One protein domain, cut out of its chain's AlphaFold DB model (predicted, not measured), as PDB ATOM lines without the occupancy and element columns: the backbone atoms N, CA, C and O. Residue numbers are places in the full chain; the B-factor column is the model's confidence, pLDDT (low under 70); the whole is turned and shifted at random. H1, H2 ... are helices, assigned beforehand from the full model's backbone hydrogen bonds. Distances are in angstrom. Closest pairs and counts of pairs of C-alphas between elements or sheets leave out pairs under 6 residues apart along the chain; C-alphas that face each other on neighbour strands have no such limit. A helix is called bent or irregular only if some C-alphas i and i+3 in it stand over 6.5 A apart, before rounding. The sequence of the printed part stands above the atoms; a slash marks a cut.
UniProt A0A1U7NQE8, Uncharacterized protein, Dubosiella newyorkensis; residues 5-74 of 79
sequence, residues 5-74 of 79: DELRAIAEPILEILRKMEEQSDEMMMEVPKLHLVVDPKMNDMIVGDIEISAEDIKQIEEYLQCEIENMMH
ATOM      1  N   ASP A   5     -13.352  44.105  18.497       88.19
ATOM      2  CA  ASP A   5     -13.341  45.510  18.080       88.19
ATOM      3  C   ASP A   5     -14.070  46.421  19.083       88.19
ATOM      4  O   ASP A   5     -13.564  47.490  19.424       88.19
ATOM      5  N   GLU A   6     -15.231  46.001  19.594       88.56
ATOM      6  CA  GLU A   6     -15.987  46.749  20.611       88.56
ATOM      7  C   GLU A   6     -15.240  46.799  21.944       88.56
ATOM      8  O   GLU A   6     -15.118  47.857  22.560       88.56
ATOM      9  N   LEU A   7     -14.693  45.660  22.363       89.06
ATOM     10  CA  LEU A   7     -13.897  45.524  23.576       89.06
ATOM     11  C   LEU A   7     -12.689  46.461  23.539       89.06
ATOM     12  O   LEU A   7     -12.460  47.224  24.478       89.06
ATOM     13  N   ARG A   8     -11.966  46.464  22.415       89.25
ATOM     14  CA  ARG A   8     -10.836  47.361  22.195       89.25
ATOM     15  C   ARG A   8     -11.276  48.819  22.168       89.25
ATOM     16  O   ARG A   8     -10.640  49.636  22.819       89.25
ATOM     17  N   ALA A   9     -12.365  49.156  21.478       88.31
ATOM     18  CA  ALA A   9     -12.866  50.530  21.421       88.31
ATOM     19  C   ALA A   9     -13.217  51.089  22.813       88.31
ATOM     20  O   ALA A   9     -12.981  52.267  23.081       88.31
ATOM     21  N   ILE A  10     -13.743  50.243  23.704       87.25
ATOM     22  CA  ILE A  10     -14.054  50.600  25.093       87.25
ATOM     23  C   ILE A  10     -12.775  50.691  25.943       87.25
ATOM     24  O   ILE A  10     -12.643  51.597  26.769       87.25
ATOM     25  N   ALA A  11     -11.831  49.771  25.749       88.06
ATOM     26  CA  ALA A  11     -10.630  49.648  26.569       88.06
ATOM     27  C   ALA A  11      -9.518  50.653  26.215       88.06
ATOM     28  O   ALA A  11      -8.869  51.188  27.112       88.06
ATOM     29  N   GLU A  12      -9.308  50.948  24.930       90.00
ATOM     30  CA  GLU A  12      -8.258  51.842  24.413       90.00
ATOM     31  C   GLU A  12      -8.197  53.209  25.139       90.00
ATOM     32  O   GLU A  12      -7.106  53.591  25.572       90.00
ATOM     33  N   PRO A  13      -9.312  53.943  25.370       88.12
ATOM     34  CA  PRO A  13      -9.249  55.211  26.102       88.12
ATOM     35  C   PRO A  13      -8.808  55.044  27.564       88.12
ATOM     36  O   PRO A  13      -8.147  55.929  28.106       88.12
ATOM     37  N   ILE A  14      -9.142  53.921  28.207       87.50
ATOM     38  CA  ILE A  14      -8.716  53.620  29.581       87.50
ATOM     39  C   ILE A  14      -7.212  53.328  29.595       87.50
ATOM     40  O   ILE A  14      -6.481  53.886  30.415       87.50
ATOM     41  N   LEU A  15      -6.733  52.516  28.650       87.19
ATOM     42  CA  LEU A  15      -5.314  52.189  28.506       87.19
ATOM     43  C   LEU A  15      -4.463  53.425  28.201       87.19
ATOM     44  O   LEU A  15      -3.372  53.562  28.748       87.19
ATOM     45  N   GLU A  16      -4.952  54.360  27.383       89.06
ATOM     46  CA  GLU A  16      -4.232  55.607  27.100       89.06
ATOM     47  C   GLU A  16      -4.042  56.461  28.365       89.06
ATOM     48  O   GLU A  16      -2.971  57.036  28.577       89.06
ATOM     49  N   ILE A  17      -5.059  56.525  29.229       84.56
ATOM     50  CA  ILE A  17      -4.959  57.219  30.520       84.56
ATOM     51  C   ILE A  17      -3.921  56.528  31.405       84.56
ATOM     52  O   ILE A  17      -3.069  57.204  31.980       84.56
ATOM     53  N   LEU A  18      -3.953  55.196  31.478       81.56
ATOM     54  CA  LEU A  18      -3.005  54.417  32.275       81.56
ATOM     55  C   LEU A  18      -1.559  54.594  31.786       81.56
ATOM     56  O   LEU A  18      -0.674  54.809  32.610       81.56
ATOM     57  N   ARG A  19      -1.326  54.611  30.466       82.75
ATOM     58  CA  ARG A  19      -0.010  54.912  29.871       82.75
ATOM     59  C   ARG A  19       0.496  56.291  30.282       82.75
ATOM     60  O   ARG A  19       1.614  56.411  30.765       82.75
ATOM     61  N   LYS A  20      -0.347  57.323  30.172       84.19
ATOM     62  CA  LYS A  20       0.025  58.687  30.583       84.19
ATOM     63  C   LYS A  20       0.334  58.783  32.075       84.19
ATOM     64  O   LYS A  20       1.203  59.557  32.460       84.19
ATOM     65  N   MET A  21      -0.384  58.034  32.914       78.12
ATOM     66  CA  MET A  21      -0.109  57.979  34.351       78.12
ATOM     67  C   MET A  21       1.239  57.319  34.644       78.12
ATOM     68  O   MET A  21       1.961  57.814  35.503       78.12
ATOM     69  N   GLU A  22       1.590  56.249  33.927       75.25
ATOM     70  CA  GLU A  22       2.905  55.611  34.034       75.25
ATOM     71  C   GLU A  22       4.027  56.568  33.600       75.25
ATOM     72  O   GLU A  22       4.961  56.786  34.363       75.25
ATOM     73  N   GLU A  23       3.894  57.232  32.446       76.88
ATOM     74  CA  GLU A  23       4.889  58.196  31.941       76.88
ATOM     75  C   GLU A  23       5.115  59.391  32.885       76.88
ATOM     76  O   GLU A  23       6.185  60.002  32.881       76.88
ATOM     77  N   GLN A  24       4.104  59.757  33.679       73.50
ATOM     78  CA  GLN A  24       4.192  60.823  34.683       73.50
ATOM     79  C   GLN A  24       4.699  60.340  36.047       73.50
ATOM     80  O   GLN A  24       5.000  61.167  36.912       73.50
ATOM     81  N   SER A  25       4.775  59.028  36.262       65.81
ATOM     82  CA  SER A  25       5.209  58.425  37.513       65.81
ATOM     83  C   SER A  25       6.710  58.130  37.436       65.81
ATOM     84  O   SER A  25       7.135  57.148  36.842       65.81
ATOM     85  N   ASP A  26       7.531  58.992  38.047       58.59
ATOM     86  CA  ASP A  26       9.005  58.858  38.101       58.59
ATOM     87  C   ASP A  26       9.464  57.535  38.761       58.59
ATOM     88  O   ASP A  26      10.557  57.029  38.503       58.59
ATOM     89  N   GLU A  27       8.612  56.944  39.605       64.31
ATOM     90  CA  GLU A  27       8.774  55.582  40.107       64.31
ATOM     91  C   GLU A  27       8.046  54.610  39.172       64.31
ATOM     92  O   GLU A  27       6.811  54.595  39.128       64.31
ATOM     93  N   MET A  28       8.814  53.771  38.460       57.06
ATOM     94  CA  MET A  28       8.274  52.570  37.814       57.06
ATOM     95  C   MET A  28       7.435  51.820  38.848       57.06
ATOM     96  O   MET A  28       7.953  51.455  39.909       57.06
ATOM     97  N   MET A  29       6.153  51.593  38.554       62.22
ATOM     98  CA  MET A  29       5.312  50.774  39.420       62.22
ATOM     99  C   MET A  29       5.991  49.408  39.587       62.22
ATOM    100  O   MET A  29       6.163  48.666  38.625       62.22
ATOM    101  N   MET A  30       6.434  49.095  40.810       65.44
ATOM    102  CA  MET A  30       7.107  47.821  41.107       65.44
ATOM    103  C   MET A  30       6.154  46.623  41.007       65.44
ATOM    104  O   MET A  30       6.605  45.482  40.947       65.44
ATOM    105  N   GLU A  31       4.847  46.883  41.010       69.19
ATOM    106  CA  GLU A  31       3.792  45.881  40.980       69.19
ATOM    107  C   GLU A  31       2.742  46.245  39.932       69.19
ATOM    108  O   GLU A  31       2.431  47.417  39.720       69.19
ATOM    109  N   VAL A  32       2.155  45.216  39.318       74.44
ATOM    110  CA  VAL A  32       1.042  45.383  38.385       74.44
ATOM    111  C   VAL A  32      -0.195  45.873  39.146       74.44
ATOM    112  O   VAL A  32      -0.629  45.177  40.073       74.44
ATOM    113  N   PRO A  33      -0.815  47.020  38.793       76.25
ATOM    114  CA  PRO A  33      -2.054  47.423  39.408       76.25
ATOM    115  C   PRO A  33      -3.162  46.455  38.998       76.25
ATOM    116  O   PRO A  33      -3.242  45.977  37.862       76.25
ATOM    117  N   LYS A  34      -4.031  46.168  39.964       81.50
ATOM    118  CA  LYS A  34      -5.253  45.405  39.736       81.50
ATOM    119  C   LYS A  34      -6.378  46.364  39.402       81.50
ATOM    120  O   LYS A  34      -6.641  47.291  40.172       81.50
ATOM    121  N   LEU A  35      -7.046  46.120  38.287       84.06
ATOM    122  CA  LEU A  35      -8.240  46.849  37.899       84.06
ATOM    123  C   LEU A  35      -9.482  46.125  38.430       84.06
ATOM    124  O   LEU A  35      -9.568  44.902  38.362       84.06
ATOM    125  N   HIS A  36     -10.445  46.886  38.950       86.50
ATOM    126  CA  HIS A  36     -11.779  46.372  39.238       86.50
ATOM    127  C   HIS A  36     -12.840  47.376  38.788       86.50
ATOM    128  O   HIS A  36     -12.821  48.537  39.209       86.50
ATOM    129  N   LEU A  37     -13.757  46.936  37.932       84.56
ATOM    130  CA  LEU A  37     -14.859  47.744  37.430       84.56
ATOM    131  C   LEU A  37     -16.065  47.603  38.359       84.56
ATOM    132  O   LEU A  37     -16.579  46.512  38.592       84.56
ATOM    133  N   VAL A  38     -16.540  48.736  38.876       83.06
ATOM    134  CA  VAL A  38     -17.707  48.786  39.760       83.06
ATOM    135  C   VAL A  38     -18.855  49.469  39.036       83.06
ATOM    136  O   VAL A  38     -18.733  50.601  38.570       83.06
ATOM    137  N   VAL A  39     -19.986  48.774  38.972       78.62
ATOM    138  CA  VAL A  39     -21.234  49.291  38.410       78.62
ATOM    139  C   VAL A  39     -22.017  49.998  39.502       78.62
ATOM    140  O   VAL A  39     -22.203  49.442  40.587       78.62
ATOM    141  N   ASP A  40     -22.513  51.203  39.221       81.56
ATOM    142  CA  ASP A  40     -23.449  51.843  40.138       81.56
ATOM    143  C   ASP A  40     -24.777  51.063  40.137       81.56
ATOM    144  O   ASP A  40     -25.407  50.919  39.089       81.56
ATOM    145  N   PRO A  41     -25.248  50.573  41.296       72.31
ATOM    146  CA  PRO A  41     -26.436  49.726  41.371       72.31
ATOM    147  C   PRO A  41     -27.747  50.461  41.047       72.31
ATOM    148  O   PRO A  41     -28.803  49.832  41.031       72.31
ATOM    149  N   LYS A  42     -27.720  51.786  40.844       76.81
ATOM    150  CA  LYS A  42     -28.876  52.591  40.424       76.81
ATOM    151  C   LYS A  42     -28.884  52.867  38.920       76.81
ATOM    152  O   LYS A  42     -29.839  53.485  38.444       76.81
ATOM    153  N   MET A  43     -27.859  52.449  38.177       75.44
ATOM    154  CA  MET A  43     -27.910  52.453  36.717       75.44
ATOM    155  C   MET A  43     -28.815  51.313  36.248       75.44
ATOM    156  O   MET A  43     -28.522  50.146  36.485       75.44
ATOM    157  N   ASN A  44     -29.933  51.668  35.611       66.12
ATOM    158  CA  ASN A  44     -30.849  50.693  35.012       66.12
ATOM    159  C   ASN A  44     -30.344  50.177  33.661       66.12
ATOM    160  O   ASN A  44     -30.594  49.025  33.334       66.12
ATOM    161  N   ASP A  45     -29.616  51.012  32.919       73.38
ATOM    162  CA  ASP A  45     -29.102  50.696  31.592       73.38
ATOM    163  C   ASP A  45     -27.641  51.139  31.521       73.38
ATOM    164  O   ASP A  45     -27.310  52.301  31.784       73.38
ATOM    165  N   MET A  46     -26.756  50.198  31.202       76.94
ATOM    166  CA  MET A  46     -25.332  50.450  31.035       76.94
ATOM    167  C   MET A  46     -25.033  50.491  29.543       76.94
ATOM    168  O   MET A  46     -24.956  49.458  28.889       76.94
ATOM    169  N   ILE A  47     -24.923  51.700  28.997       80.25
ATOM    170  CA  ILE A  47     -24.737  51.916  27.562       80.25
ATOM    171  C   ILE A  47     -23.429  52.668  27.345       80.25
ATOM    172  O   ILE A  47     -23.220  53.743  27.914       80.25
ATOM    173  N   VAL A  48     -22.557  52.114  26.506       79.25
ATOM    174  CA  VAL A  48     -21.324  52.766  26.055       79.25
ATOM    175  C   VAL A  48     -21.447  53.025  24.557       79.25
ATOM    176  O   VAL A  48     -21.385  52.109  23.743       79.25
ATOM    177  N   GLY A  49     -21.660  54.291  24.188       79.25
ATOM    178  CA  GLY A  49     -21.987  54.659  22.809       79.25
ATOM    179  C   GLY A  49     -23.352  54.102  22.403       79.25
ATOM    180  O   GLY A  49     -24.363  54.488  22.985       79.25
ATOM    181  N   ASP A  50     -23.359  53.189  21.436       82.62
ATOM    182  CA  ASP A  50     -24.550  52.474  20.957       82.62
ATOM    183  C   ASP A  50     -24.608  51.015  21.461       82.62
ATOM    184  O   ASP A  50     -25.451  50.236  21.017       82.62
ATOM    185  N   ILE A  51     -23.703  50.630  22.371       81.94
ATOM    186  CA  ILE A  51     -23.538  49.252  22.848       81.94
ATOM    187  C   ILE A  51     -24.149  49.113  24.242       81.94
ATOM    188  O   ILE A  51     -23.764  49.827  25.170       81.94
ATOM    189  N   GLU A  52     -25.072  48.167  24.397       84.88
ATOM    190  CA  GLU A  52     -25.594  47.753  25.700       84.88
ATOM    191  C   GLU A  52     -24.611  46.782  26.366       84.88
ATOM    192  O   GLU A  52     -24.225  45.767  25.788       84.88
ATOM    193  N   ILE A  53     -24.190  47.118  27.582       84.94
ATOM    194  CA  ILE A  53     -23.186  46.392  28.353       84.94
ATOM    195  C   ILE A  53     -23.891  45.602  29.453       84.94
ATOM    196  O   ILE A  53     -24.488  46.168  30.372       84.94
ATOM    197  N   SER A  54     -23.785  44.276  29.388       85.94
ATOM    198  CA  SER A  54     -24.255  43.393  30.454       85.94
ATOM    199  C   SER A  54     -23.201  43.208  31.554       85.94
ATOM    200  O   SER A  54     -22.018  43.501  31.385       85.94
ATOM    201  N   ALA A  55     -23.612  42.637  32.690       83.19
ATOM    202  CA  ALA A  55     -22.686  42.265  33.764       83.19
ATOM    203  C   ALA A  55     -21.602  41.266  33.311       83.19
ATOM    204  O   ALA A  55     -20.496  41.270  33.849       83.19
ATOM    205  N   GLU A  56     -21.899  40.420  32.319       85.81
ATOM    206  CA  GLU A  56     -20.923  39.490  31.741       85.81
ATOM    207  C   GLU A  56     -19.895  40.226  30.873       85.81
ATOM    208  O   GLU A  56     -18.705  39.920  30.933       85.81
ATOM    209  N   ASP A  57     -20.334  41.241  30.127       88.81
ATOM    210  CA  ASP A  57     -19.459  42.067  29.293       88.81
ATOM    211  C   ASP A  57     -18.504  42.915  30.149       88.81
ATOM    212  O   ASP A  57     -17.348  43.105  29.783       88.81
ATOM    213  N   ILE A  58     -18.933  43.356  31.335       87.81
ATOM    214  CA  ILE A  58     -18.065  44.073  32.290       87.81
ATOM    215  C   ILE A  58     -16.898  43.203  32.725       87.81
ATOM    216  O   ILE A  58     -15.761  43.668  32.764       87.81
ATOM    217  N   LYS A  59     -17.174  41.935  33.032       88.44
ATOM    218  CA  LYS A  59     -16.127  40.990  33.398       88.44
ATOM    219  C   LYS A  59     -15.156  40.779  32.232       88.44
ATOM    220  O   LYS A  59     -13.950  40.794  32.441       88.44
ATOM    221  N   GLN A  60     -15.678  40.668  31.010       91.44
ATOM    222  CA  GLN A  60     -14.863  40.562  29.798       91.44
ATOM    223  C   GLN A  60     -13.955  41.792  29.602       91.44
ATOM    224  O   GLN A  60     -12.773  41.634  29.299       91.44
ATOM    225  N   ILE A  61     -14.478  43.007  29.813       90.00
ATOM    226  CA  ILE A  61     -13.701  44.258  29.754       90.00
ATOM    227  C   ILE A  61     -12.629  44.293  30.846       90.00
ATOM    228  O   ILE A  61     -11.491  44.667  30.570       90.00
ATOM    229  N   GLU A  62     -12.968  43.896  32.074       91.12
ATOM    230  CA  GLU A  62     -12.029  43.855  33.199       91.12
ATOM    231  C   GLU A  62     -10.858  42.899  32.925       91.12
ATOM    232  O   GLU A  62      -9.704  43.296  33.076       91.12
ATOM    233  N   GLU A  63     -11.141  41.678  32.461       90.88
ATOM    234  CA  GLU A  63     -10.116  40.684  32.113       90.88
ATOM    235  C   GLU A  63      -9.210  41.181  30.975       90.88
ATOM    236  O   GLU A  63      -7.987  41.075  31.066       90.88
ATOM    237  N   TYR A  64      -9.789  41.789  29.934       91.25
ATOM    238  CA  TYR A  64      -9.026  42.355  28.819       91.25
ATOM    239  C   TYR A  64      -8.098  43.490  29.261       91.25
ATOM    240  O   TYR A  64      -6.908  43.485  28.946       91.25
ATOM    241  N   LEU A  65      -8.625  44.450  30.027       89.50
ATOM    242  CA  LEU A  65      -7.839  45.569  30.537       89.50
ATOM    243  C   LEU A  65      -6.717  45.095  31.458       89.50
ATOM    244  O   LEU A  65      -5.611  45.622  31.379       89.50
ATOM    245  N   GLN A  66      -6.975  44.096  32.304       89.00
ATOM    246  CA  GLN A  66      -5.950  43.537  33.179       89.00
ATOM    247  C   GLN A  66      -4.802  42.918  32.372       89.00
ATOM    248  O   GLN A  66      -3.644  43.219  32.663       89.00
ATOM    249  N   CYS A  67      -5.103  42.137  31.328       89.06
ATOM    250  CA  CYS A  67      -4.077  41.580  30.444       89.06
ATOM    251  C   CYS A  67      -3.265  42.669  29.731       89.06
ATOM    252  O   CYS A  67      -2.041  42.569  29.643       89.06
ATOM    253  N   GLU A  68      -3.914  43.727  29.245       88.00
ATOM    254  CA  GLU A  68      -3.217  44.835  28.582       88.00
ATOM    255  C   GLU A  68      -2.317  45.614  29.553       88.00
ATOM    256  O   GLU A  68      -1.189  45.963  29.202       88.00
ATOM    257  N   ILE A  69      -2.760  45.824  30.795       85.06
ATOM    258  CA  ILE A  69      -1.945  46.428  31.860       85.06
ATOM    259  C   ILE A  69      -0.721  45.553  32.165       85.06
ATOM    260  O   ILE A  69       0.394  46.066  32.264       85.06
ATOM    261  N   GLU A  70      -0.906  44.237  32.288       85.19
ATOM    262  CA  GLU A  70       0.194  43.289  32.489       85.19
ATOM    263  C   GLU A  70       1.213  43.357  31.345       85.19
ATOM    264  O   GLU A  70       2.411  43.475  31.608       85.19
ATOM    265  N   ASN A  71       0.743  43.372  30.093       84.50
ATOM    266  CA  ASN A  71       1.587  43.496  28.902       84.50
ATOM    267  C   ASN A  71       2.369  44.816  28.861       84.50
ATOM    268  O   ASN A  71       3.497  44.845  28.368       84.50
ATOM    269  N   MET A  72       1.782  45.907  29.363       78.69
ATOM    270  CA  MET A  72       2.418  47.224  29.383       78.69
ATOM    271  C   MET A  72       3.623  47.288  30.333       78.69
ATOM    272  O   MET A  72       4.667  47.795  29.930       78.69
ATOM    273  N   MET A  73       3.529  46.753  31.557       73.44
ATOM    274  CA  MET A  73       4.629  46.867  32.543       73.44
ATOM    275  C   MET A  73       5.537  45.639  32.607       73.44
ATOM    276  O   MET A  73       6.706  45.744  32.977       73.44
ATOM    277  N   HIS A  74       5.024  44.467  32.242       67.12
ATOM    278  CA  HIS A  74       5.830  43.286  31.989       67.12
ATOM    279  C   HIS A  74       5.668  42.933  30.516       67.12
ATOM    280  O   HIS A  74       4.879  42.042  30.200       67.12
TER     281      HIS A  74
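AT A GLANCE: This is residues 5 to 74 of the 79 residues of an uncharacterized protein of Dubosiella newyorkensis (UniProt A0A1U7NQE8). Two long helices, H1 and H2, run the same way and spread apart as a loose V, touching along part of their lengths and open toward their last residues. A long link, residues 25 to 54, leads from the end of H1 back along the length of the model to the start of H2, with a small turn of paired residues near its far end. The printed part has 70 residues, with two named helices in the order H1, H2 and no named strand; the class is all helix. It is only just loose, close to compact, with a radius of gyration of the C-alphas of 13.6 A, and elongated, spanning 41 by 25 by 18 A.

HOW THE PARTS SIT: H1, residues 5 to 24, has a kink of 37 degrees near residue 12. It is only just irregular: C-alphas 10 and 13 are 6.7 A apart. It touches H2, residues 55 to 73, with residues 7 to 15 alone, and H2 touches it with residues 61 to 69 alone. Their closest C-alphas, those of Leu 7 and Ile 61, are 6.3 A apart. The two stand at a steep tilt of 41 degrees and run the same way, centre to centre 10.8 A. In H2 every O i to N i+4 pair is within hydrogen-bond range; in H1, 14 of 16 are.

IN THESE COORDINATES: H1 measures 28.6 A from C-alpha 5 at (-13.341, 45.510, 18.080) to C-alpha 24. Residues 47 to 48 pair antiparallel with residues 51 to 52. H2 measures 27.7 A and ends with C-alpha 73 at (4.629, 46.867, 32.543).

THE WHOLE: The C-alphas of Asp 26 and Asn 44, the two farthest apart, are 40.8 A apart. The printed part has no cut. The link from H1 to H2 is long, 30 residues. Mean pLDDT of the printed part is 81.3; residues 25 to 31, 44 and 74 are under 70.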